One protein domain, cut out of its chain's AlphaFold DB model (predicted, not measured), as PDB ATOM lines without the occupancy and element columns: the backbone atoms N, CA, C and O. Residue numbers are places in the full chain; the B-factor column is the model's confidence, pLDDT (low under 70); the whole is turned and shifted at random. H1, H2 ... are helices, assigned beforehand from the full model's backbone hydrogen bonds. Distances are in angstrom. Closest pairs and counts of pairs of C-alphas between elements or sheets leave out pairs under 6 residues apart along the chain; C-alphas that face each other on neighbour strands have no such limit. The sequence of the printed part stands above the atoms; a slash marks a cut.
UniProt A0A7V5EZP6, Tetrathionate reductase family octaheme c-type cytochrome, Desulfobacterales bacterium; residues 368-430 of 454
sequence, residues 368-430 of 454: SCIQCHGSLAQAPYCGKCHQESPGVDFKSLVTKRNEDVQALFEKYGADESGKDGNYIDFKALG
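What this domain is: This is residues 368 to 430 of the 454 residues of the protein "Tetrathionate reductase family octaheme c-type cytochrome" of Desulfobacterales bacterium (UniProt A0A7V5EZP6). One long helix, H4, forms a long side of a flat, loosely built domain, and the short helical turn H1 packs on it. H2 follows directly on H1, H3 lies off towards the beginning of H4, and after H4 the chain folds back towards H1 before residues 424 to 430 lead away from H4. The printed part has 63 residues with four named helices, H1 to H4 in order, and no named strand; the class is all helix, though only 31 residues are in named elements, under half. The whole is only just loose, close to compact, with a radius of gyration of the C-alphas of 13.0 A and spans of 39 by 31 by 13 A.

Where its parts are: H1 is residues 369 to 372, 5.7 A long, beginning at C-alpha 369 (112.869, 146.847, 138.650). H2, residues 374 to 377, measures 5.6 A, and H3, residues 383 to 386, 5.0 A. H4, residues 394 to 412, runs 28.5 A from C-alpha 394 (105.973, 152.619, 131.838) to C-alpha 412 (105.650, 130.826, 150.126).

How they stand to each other: H1 touches H4 at residues 398 to 402 alone; the closest C-alphas, of Cys 369 and Val 398, are 6.2 A apart. H1 and H2 only just touch, with 3 pairs of C-alphas within 8 A, and only at the corner by their tight link; the closest are Ile 370 and Leu 376, 5.5 A. H2 and H4 only just touch, also with 3 pairs, the closest C-alphas being those of Leu 376 and Val 398, 7.3 A. H3 is close to H4 but not clearly touching, and apart from H1 and H2. In H4, 13 of 15 O i to N i+4 pairs are within hydrogen-bond range; H1, H2 and H3 are too short for such a pair.

The domain as a whole: The two C-alphas farthest apart, of Pro 390 and Gly 413, are 38.7 A apart. The printed part has no cut and no long link between helices, but residues 413 to 430 hold no named element. The mean pLDDT of the printed part is 79.0; residue 385, residues 388 to 390 and residues 415 to 422 are under 70.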
ATOM      1  N   SER A 368     111.692 142.177 139.600       87.06
ATOM      2  CA  SER A 368     111.384 143.337 138.768       87.06
ATOM      3  C   SER A 368     112.231 144.540 139.181       87.06
ATOM      4  O   SER A 368     112.915 144.527 140.206       87.06
ATOM      5  N   CYS A 369     112.150 145.607 138.389       87.06
ATOM      6  CA  CYS A 369     112.869 146.847 138.650       87.06
ATOM      7  C   CYS A 369     112.540 147.412 140.040       87.06
ATOM      8  O   CYS A 369     113.453 147.826 140.742       87.06
ATOM      9  N   ILE A 370     111.264 147.379 140.456       86.56
ATOM     10  CA  ILE A 370     110.809 147.970 141.728       86.56
ATOM     11  C   ILE A 370     111.389 147.235 142.934       86.56
ATOM     12  O   ILE A 370     111.653 147.884 143.937       86.56
ATOM     13  N   GLN A 371     111.631 145.918 142.859       87.06
ATOM     14  CA  GLN A 371     112.234 145.195 143.986       87.06
ATOM     15  C   GLN A 371     113.602 145.776 144.351       87.06
ATOM     16  O   GLN A 371     113.911 145.917 145.531       87.06
ATOM     17  N   CYS A 372     114.418 146.105 143.352       88.50
ATOM     18  CA  CYS A 372     115.744 146.667 143.581       88.50
ATOM     19  C   CYS A 372     115.697 148.190 143.731       88.50
ATOM     20  O   CYS A 372     116.420 148.728 144.558       88.50
ATOM     21  N   HIS A 373     114.850 148.856 142.948       88.12
ATOM     22  CA  HIS A 373     114.798 150.306 142.818       88.12
ATOM     23  C   HIS A 373     113.446 150.853 143.274       88.12
ATOM     24  O   HIS A 373     112.555 151.117 142.458       88.12
ATOM     25  N   GLY A 374     113.283 151.041 144.586       85.75
ATOM     26  CA  GLY A 374     112.034 151.535 145.176       85.75
ATOM     27  C   GLY A 374     111.556 152.874 144.603       85.75
ATOM     28  O   GLY A 374     110.350 153.107 144.508       85.75
ATOM     29  N   SER A 375     112.469 153.720 144.109       85.31
ATOM     30  CA  SER A 375     112.125 154.991 143.459       85.31
ATOM     31  C   SER A 375     111.246 154.819 142.213       85.31
ATOM     32  O   SER A 375     110.527 155.737 141.829       85.31
ATOM     33  N   LEU A 376     111.284 153.645 141.572       85.75
ATOM     34  CA  LEU A 376     110.466 153.328 140.400       85.75
ATOM     35  C   LEU A 376     109.028 152.927 140.751       85.75
ATOM     36  O   LEU A 376     108.238 152.705 139.840       85.75
ATOM     37  N   ALA A 377     108.659 152.839 142.034       83.31
ATOM     38  CA  ALA A 377     107.279 152.569 142.442       83.31
ATOM     39  C   ALA A 377     106.332 153.762 142.197       83.31
ATOM     40  O   ALA A 377     105.110 153.598 142.204       83.31
ATOM     41  N   GLN A 378     106.880 154.961 141.978       84.06
ATOM     42  CA  GLN A 378     106.123 156.201 141.817       84.06
ATOM     43  C   GLN A 378     106.427 156.872 140.474       84.06
ATOM     44  O   GLN A 378     107.487 156.673 139.880       84.06
ATOM     45  N   ALA A 379     105.482 157.681 139.987       77.50
ATOM     46  CA  ALA A 379     105.659 158.456 138.763       77.50
ATOM     47  C   ALA A 379     106.889 159.393 138.873       77.50
ATOM     48  O   ALA A 379     107.125 159.957 139.941       77.50
ATOM     49  N   PRO A 380     107.666 159.586 137.790       80.06
ATOM     50  CA  PRO A 380     107.381 159.161 136.417       80.06
ATOM     51  C   PRO A 380     107.845 157.726 136.085       80.06
ATOM     52  O   PRO A 380     108.006 157.399 134.912       80.06
ATOM     53  N   TYR A 381     108.053 156.852 137.079       83.00
ATOM     54  CA  TYR A 381     108.510 155.470 136.890       83.00
ATOM     55  C   TYR A 381     109.843 155.445 136.113       83.00
ATOM     56  O   TYR A 381     110.753 156.231 136.383       83.00
ATOM     57  N   CYS A 382     109.948 154.599 135.088       77.56
ATOM     58  CA  CYS A 382     111.062 154.581 134.139       77.56
ATOM     59  C   CYS A 382     111.192 155.871 133.301       77.56
ATOM     60  O   CYS A 382     112.252 156.121 132.722       77.56
ATOM     61  N   GLY A 383     110.147 156.702 133.228       70.88
ATOM     62  CA  GLY A 383     110.100 157.920 132.413       70.88
ATOM     63  C   GLY A 383     111.149 158.964 132.803       70.88
ATOM     64  O   GLY A 383     111.602 159.715 131.940       70.88
ATOM     65  N   LYS A 384     111.627 158.946 134.060       70.94
ATOM     66  CA  LYS A 384     112.736 159.803 134.525       70.94
ATOM     67  C   LYS A 384     114.013 159.588 133.707       70.94
ATOM     68  O   LYS A 384     114.755 160.536 133.470       70.94
ATOM     69  N   CYS A 385     114.270 158.348 133.293       69.88
ATOM     70  CA  CYS A 385     115.509 157.954 132.625       69.88
ATOM     71  C   CYS A 385     115.326 157.686 131.127       69.88
ATOM     72  O   CYS A 385     116.272 157.879 130.370       69.88
ATOM     73  N   HIS A 386     114.137 157.248 130.702       70.88
ATOM     74  CA  HIS A 386     113.904 156.754 129.341       70.88
ATOM     75  C   HIS A 386     113.138 157.710 128.420       70.88
ATOM     76  O   HIS A 386     112.997 157.375 127.250       70.88
ATOM     77  N   GLN A 387     112.706 158.878 128.919       70.88
ATOM     78  CA  GLN A 387     111.782 159.803 128.241       70.88
ATOM     79  C   GLN A 387     110.429 159.140 127.913       70.88
ATOM     80  O   GLN A 387     110.347 158.019 127.409       70.88
ATOM     81  N   GLU A 388     109.325 159.822 128.221       68.69
ATOM     82  CA  GLU A 388     107.999 159.292 127.894       68.69
ATOM     83  C   GLU A 388     107.884 159.048 126.380       68.69
ATOM     84  O   GLU A 388     108.156 159.932 125.571       68.69
ATOM     85  N   SER A 389     107.530 157.820 125.996       68.12
ATOM     86  CA  SER A 389     107.503 157.363 124.608       68.12
ATOM     87  C   SER A 389     106.085 156.906 124.260       68.12
ATOM     88  O   SER A 389     105.537 156.057 124.972       68.12
ATOM     89  N   PRO A 390     105.468 157.433 123.184       68.12
ATOM     90  CA  PRO A 390     104.135 157.014 122.762       68.12
ATOM     91  C   PRO A 390     104.063 155.496 122.545       68.12
ATOM     92  O   PRO A 390     104.900 154.920 121.854       68.12
ATOM     93  N   GLY A 391     103.059 154.845 123.139       73.06
ATOM     94  CA  GLY A 391     102.871 153.391 123.053       73.06
ATOM     95  C   GLY A 391     103.615 152.565 124.112       73.06
ATOM     96  O   GLY A 391     103.449 151.348 124.136       73.06
ATOM     97  N   VAL A 392     104.385 153.196 125.009       74.19
ATOM     98  CA  VAL A 392     105.049 152.518 126.133       74.19
ATOM     99  C   VAL A 392     104.350 152.863 127.448       74.19
ATOM    100  O   VAL A 392     104.449 153.982 127.946       74.19
ATOM    101  N   ASP A 393     103.671 151.884 128.044       81.88
ATOM    102  CA  ASP A 393     103.094 152.019 129.386       81.88
ATOM    103  C   ASP A 393     104.156 151.714 130.453       81.88
ATOM    104  O   ASP A 393     104.307 150.583 130.924       81.88
ATOM    105  N   PHE A 394     104.916 152.743 130.833       78.88
ATOM    106  CA  PHE A 394     105.973 152.619 131.838       78.88
ATOM    107  C   PHE A 394     105.471 152.183 133.212       78.88
ATOM    108  O   PHE A 394     106.232 151.541 133.931       78.88
ATOM    109  N   LYS A 395     104.214 152.480 133.568       83.19
ATOM    110  CA  LYS A 395     103.617 152.010 134.819       83.19
ATOM    111  C   LYS A 395     103.430 150.498 134.760       83.19
ATOM    112  O   LYS A 395     103.939 149.788 135.620       83.19
ATOM    113  N   SER A 396     102.777 150.001 133.712       81.94
ATOM    114  CA  SER A 396     102.552 148.563 133.515       81.94
ATOM    115  C   SER A 396     103.862 147.768 133.449       81.94
ATOM    116  O   SER A 396     103.956 146.682 134.029       81.94
ATOM    117  N   LEU A 397     104.905 148.332 132.824       77.25
ATOM    118  CA  LEU A 397     106.232 147.709 132.743       77.25
ATOM    119  C   LEU A 397     106.865 147.439 134.114       77.25
ATOM    120  O   LEU A 397     107.578 146.446 134.259       77.25
ATOM    121  N   VAL A 398     106.614 148.298 135.104       76.38
ATOM    122  CA  VAL A 398     107.188 148.148 136.446       76.38
ATOM    123  C   VAL A 398     106.245 147.441 137.421       76.38
ATOM    124  O   VAL A 398     106.720 146.720 138.294       76.38
ATOM    125  N   THR A 399     104.921 147.573 137.268       75.38
ATOM    126  CA  THR A 399     103.959 147.011 138.233       75.38
ATOM    127  C   THR A 399     103.611 145.550 137.974       75.38
ATOM    128  O   THR A 399     103.522 144.785 138.929       75.38
ATOM    129  N   LYS A 400     103.462 145.116 136.715       76.12
ATOM    130  CA  LYS A 400     102.957 143.763 136.420       76.12
ATOM    131  C   LYS A 400     103.890 142.659 136.926       76.12
ATOM    132  O   LYS A 400     103.459 141.743 137.613       76.12
ATOM    133  N   ARG A 401     105.189 142.767 136.634       77.38
ATOM    134  CA  ARG A 401     106.178 141.794 137.129       77.38
ATOM    135  C   ARG A 401     106.323 141.867 138.651       77.38
ATOM    136  O   ARG A 401     106.568 140.855 139.294       77.38
ATOM    137  N   ASN A 402     106.152 143.050 139.237       81.19
ATOM    138  CA  ASN A 402     106.156 143.200 140.687       81.19
ATOM    139  C   ASN A 402     105.007 142.411 141.336       81.19
ATOM    140  O   ASN A 402     105.253 141.721 142.318       81.19
ATOM    141  N   GLU A 403     103.794 142.452 140.777       82.38
ATOM    142  CA  GLU A 403     102.647 141.668 141.265       82.38
ATOM    143  C   GLU A 403     102.936 140.158 141.257       82.38
ATOM    144  O   GLU A 403     102.691 139.488 142.258       82.38
ATOM    145  N   ASP A 404     103.539 139.634 140.185       84.25
ATOM    146  CA  ASP A 404     103.917 138.216 140.085       84.25
ATOM    147  C   ASP A 404     104.953 137.806 141.153       84.25
ATOM    148  O   ASP A 404     104.866 136.723 141.745       84.25
ATOM    149  N   VAL A 405     105.923 138.680 141.441       85.12
ATOM    150  CA  VAL A 405     106.927 138.467 142.497       85.12
ATOM    151  C   VAL A 405     106.297 138.556 143.892       85.12
ATOM    152  O   VAL A 405     106.616 137.739 144.756       85.12
ATOM    153  N   GLN A 406     105.373 139.491 144.127       84.69
ATOM    154  CA  GLN A 406     104.651 139.563 145.404       84.69
ATOM    155  C   GLN A 406     103.773 138.330 145.615       84.69
ATOM    156  O   GLN A 406     103.803 137.736 146.691       84.69
ATOM    157  N   ALA A 407     103.076 137.867 144.574       86.88
ATOM    158  CA  ALA A 407     102.304 136.632 144.626       86.88
ATOM    159  C   ALA A 407     103.194 135.414 144.932       86.88
ATOM    160  O   ALA A 407     102.791 134.522 145.684       86.88
ATOM    161  N   LEU A 408     104.427 135.374 144.404       88.06
ATOM    162  CA  LEU A 408     105.424 134.373 144.793       88.06
ATOM    163  C   LEU A 408     105.742 134.463 146.295       88.06
ATOM    164  O   LEU A 408     105.733 133.438 146.982       88.06
ATOM    165  N   PHE A 409     106.033 135.657 146.811       87.75
ATOM    166  CA  PHE A 409     106.375 135.851 148.222       87.75
ATOM    167  C   PHE A 409     105.225 135.450 149.146       87.75
ATOM    168  O   PHE A 409     105.439 134.690 150.090       87.75
ATOM    169  N   GLU A 410     104.000 135.856 148.823       87.25
ATOM    170  CA  GLU A 410     102.791 135.485 149.557       87.25
ATOM    171  C   GLU A 410     102.554 133.973 149.537       87.25
ATOM    172  O   GLU A 410     102.351 133.366 150.591       87.25
ATOM    173  N   LYS A 411     102.669 133.335 148.362       87.38
ATOM    174  CA  LYS A 411     102.507 131.881 148.200       87.38
ATOM    175  C   LYS A 411     103.418 131.088 149.135       87.38
ATOM    176  O   LYS A 411     103.002 130.057 149.663       87.38
ATOM    177  N   TYR A 412     104.662 131.531 149.309       86.00
ATOM    178  CA  TYR A 412     105.650 130.826 150.126       86.00
ATOM    179  C   TYR A 412     105.806 131.398 151.544       86.00
ATOM    180  O   TYR A 412     106.587 130.854 152.327       86.00
ATOM    181  N   GLY A 413     105.052 132.445 151.896       82.31
ATOM    182  CA  GLY A 413     105.177 133.145 153.176       82.31
ATOM    183  C   GLY A 413     106.580 133.713 153.395       82.31
ATOM    184  O   GLY A 413     107.109 133.610 154.505       82.31
ATOM    185  N   ALA A 414     107.197 134.218 152.323       80.06
ATOM    186  CA  ALA A 414     108.498 134.866 152.372       80.06
ATOM    187  C   ALA A 414     108.423 136.169 153.179       80.06
ATOM    188  O   ALA A 414     107.368 136.794 153.278       80.06
ATOM    189  N   ASP A 415     109.557 136.568 153.752       64.81
ATOM    190  CA  ASP A 415     109.694 137.846 154.451       64.81
ATOM    191  C   ASP A 415     109.280 139.018 153.536       64.81
ATOM    192  O   ASP A 415     109.718 139.103 152.385       64.81
ATOM    193  N   GLU A 416     108.462 139.934 154.058       56.78
ATOM    194  CA  GLU A 416     107.933 141.109 153.355       56.78
ATOM    195  C   GLU A 416     109.004 142.146 152.989       56.78
ATOM    196  O   GLU A 416     108.699 143.118 152.308       56.78
ATOM    197  N   SER A 417     110.269 141.925 153.365       53.56
ATOM    198  CA  SER A 417     111.430 142.759 153.006       53.56
ATOM    199  C   SER A 417     111.560 143.144 151.514       53.56
ATOM    200  O   SER A 417     112.341 144.035 151.182       53.56
ATOM    201  N   GLY A 418     110.820 142.499 150.601       50.94
ATOM    202  CA  GLY A 418     110.723 142.871 149.184       50.94
ATOM    203  C   GLY A 418     109.499 143.669 148.750       50.94
ATOM    204  O   GLY A 418     109.345 143.881 147.549       50.94
ATOM    205  N   LYS A 419     108.635 144.113 149.668       53.66
ATOM    206  CA  LYS A 419     107.470 144.958 149.356       53.66
ATOM    207  C   LYS A 419     107.837 146.417 149.068       53.66
ATOM    208  O   LYS A 419     107.207 147.026 148.211       53.66
ATOM    209  N   ASP A 420     108.907 146.924 149.681       57.91
ATOM    210  CA  ASP A 420     109.219 148.366 149.687       57.91
ATOM    211  C   ASP A 420     110.397 148.776 148.780       57.91
ATOM    212  O   ASP A 420     110.897 149.895 148.866       57.91
ATOM    213  N   GLY A 421     110.870 147.881 147.907       61.75
ATOM    214  CA  GLY A 421     111.906 148.207 146.919       61.75
ATOM    215  C   GLY A 421     113.330 148.389 147.458       61.75
ATOM    216  O   GLY A 421     114.111 149.153 146.901       61.75
ATOM    217  N   ASN A 422     113.674 147.663 148.528       68.00
ATOM    218  CA  ASN A 422     115.026 147.571 149.096       68.00
ATOM    219  C   ASN A 422     115.531 146.111 149.095       68.00
ATOM    220  O   ASN A 422     116.092 145.593 150.070       68.00
ATOM    221  N   TYR A 423     115.256 145.377 148.011       85.69
ATOM    222  CA  TYR A 423     115.698 143.988 147.907       85.69
ATOM    223  C   TYR A 423     117.221 143.893 147.797       85.69
ATOM    224  O   TYR A 423     117.814 142.967 148.343       85.69
ATOM    225  N   ILE A 424     117.865 144.893 147.199       88.69
ATOM    226  CA  ILE A 424     119.318 145.033 147.189       88.69
ATOM    227  C   ILE A 424     119.697 146.235 148.051       88.69
ATOM    228  O   ILE A 424     119.346 147.367 147.731       88.69
ATOM    229  N   ASP A 425     120.454 145.990 149.120       90.38
ATOM    230  CA  ASP A 425     121.047 147.066 149.914       90.38
ATOM    231  C   ASP A 425     122.271 147.623 149.172       90.38
ATOM    232  O   ASP A 425     123.399 147.141 149.304       90.38
ATOM    233  N   PHE A 426     122.034 148.638 148.344       91.69
ATOM    234  CA  PHE A 426     123.087 149.277 147.561       91.69
ATOM    235  C   PHE A 426     124.168 149.922 148.438       91.69
ATOM    236  O   PHE A 426     125.345 149.891 148.073       91.69
ATOM    237  N   LYS A 427     123.823 150.437 149.625       91.88
ATOM    238  CA  LYS A 427     124.814 151.031 150.534       91.88
ATOM    239  C   LYS A 427     125.767 149.974 151.078       91.88
ATOM    240  O   LYS A 427     126.979 150.183 151.056       91.88
ATOM    241  N   ALA A 428     125.249 148.812 151.474       92.31
ATOM    242  CA  ALA A 428     126.078 147.676 151.882       92.31
ATOM    243  C   ALA A 428     126.989 147.158 150.749       92.31
ATOM    244  O   ALA A 428     128.033 146.559 151.012       92.31
ATOM    245  N   LEU A 429     126.620 147.411 149.490       93.44
ATOM    246  CA  LEU A 429     127.410 147.087 148.300       93.44
ATOM    247  C   LEU A 429     128.392 148.191 147.872       93.44
ATOM    248  O   LEU A 429     129.072 148.026 146.857       93.44
ATOM    249  N   GLY A 430     128.494 149.285 148.633       92.69
ATOM    250  CA  GLY A 430     129.436 150.379 148.384       92.69
ATOM    251  C   GLY A 430     128.920 151.489 147.465       92.69
ATOM    252  O   GLY A 430     129.707 152.325 147.034       92.69
TER     253      GLY A 430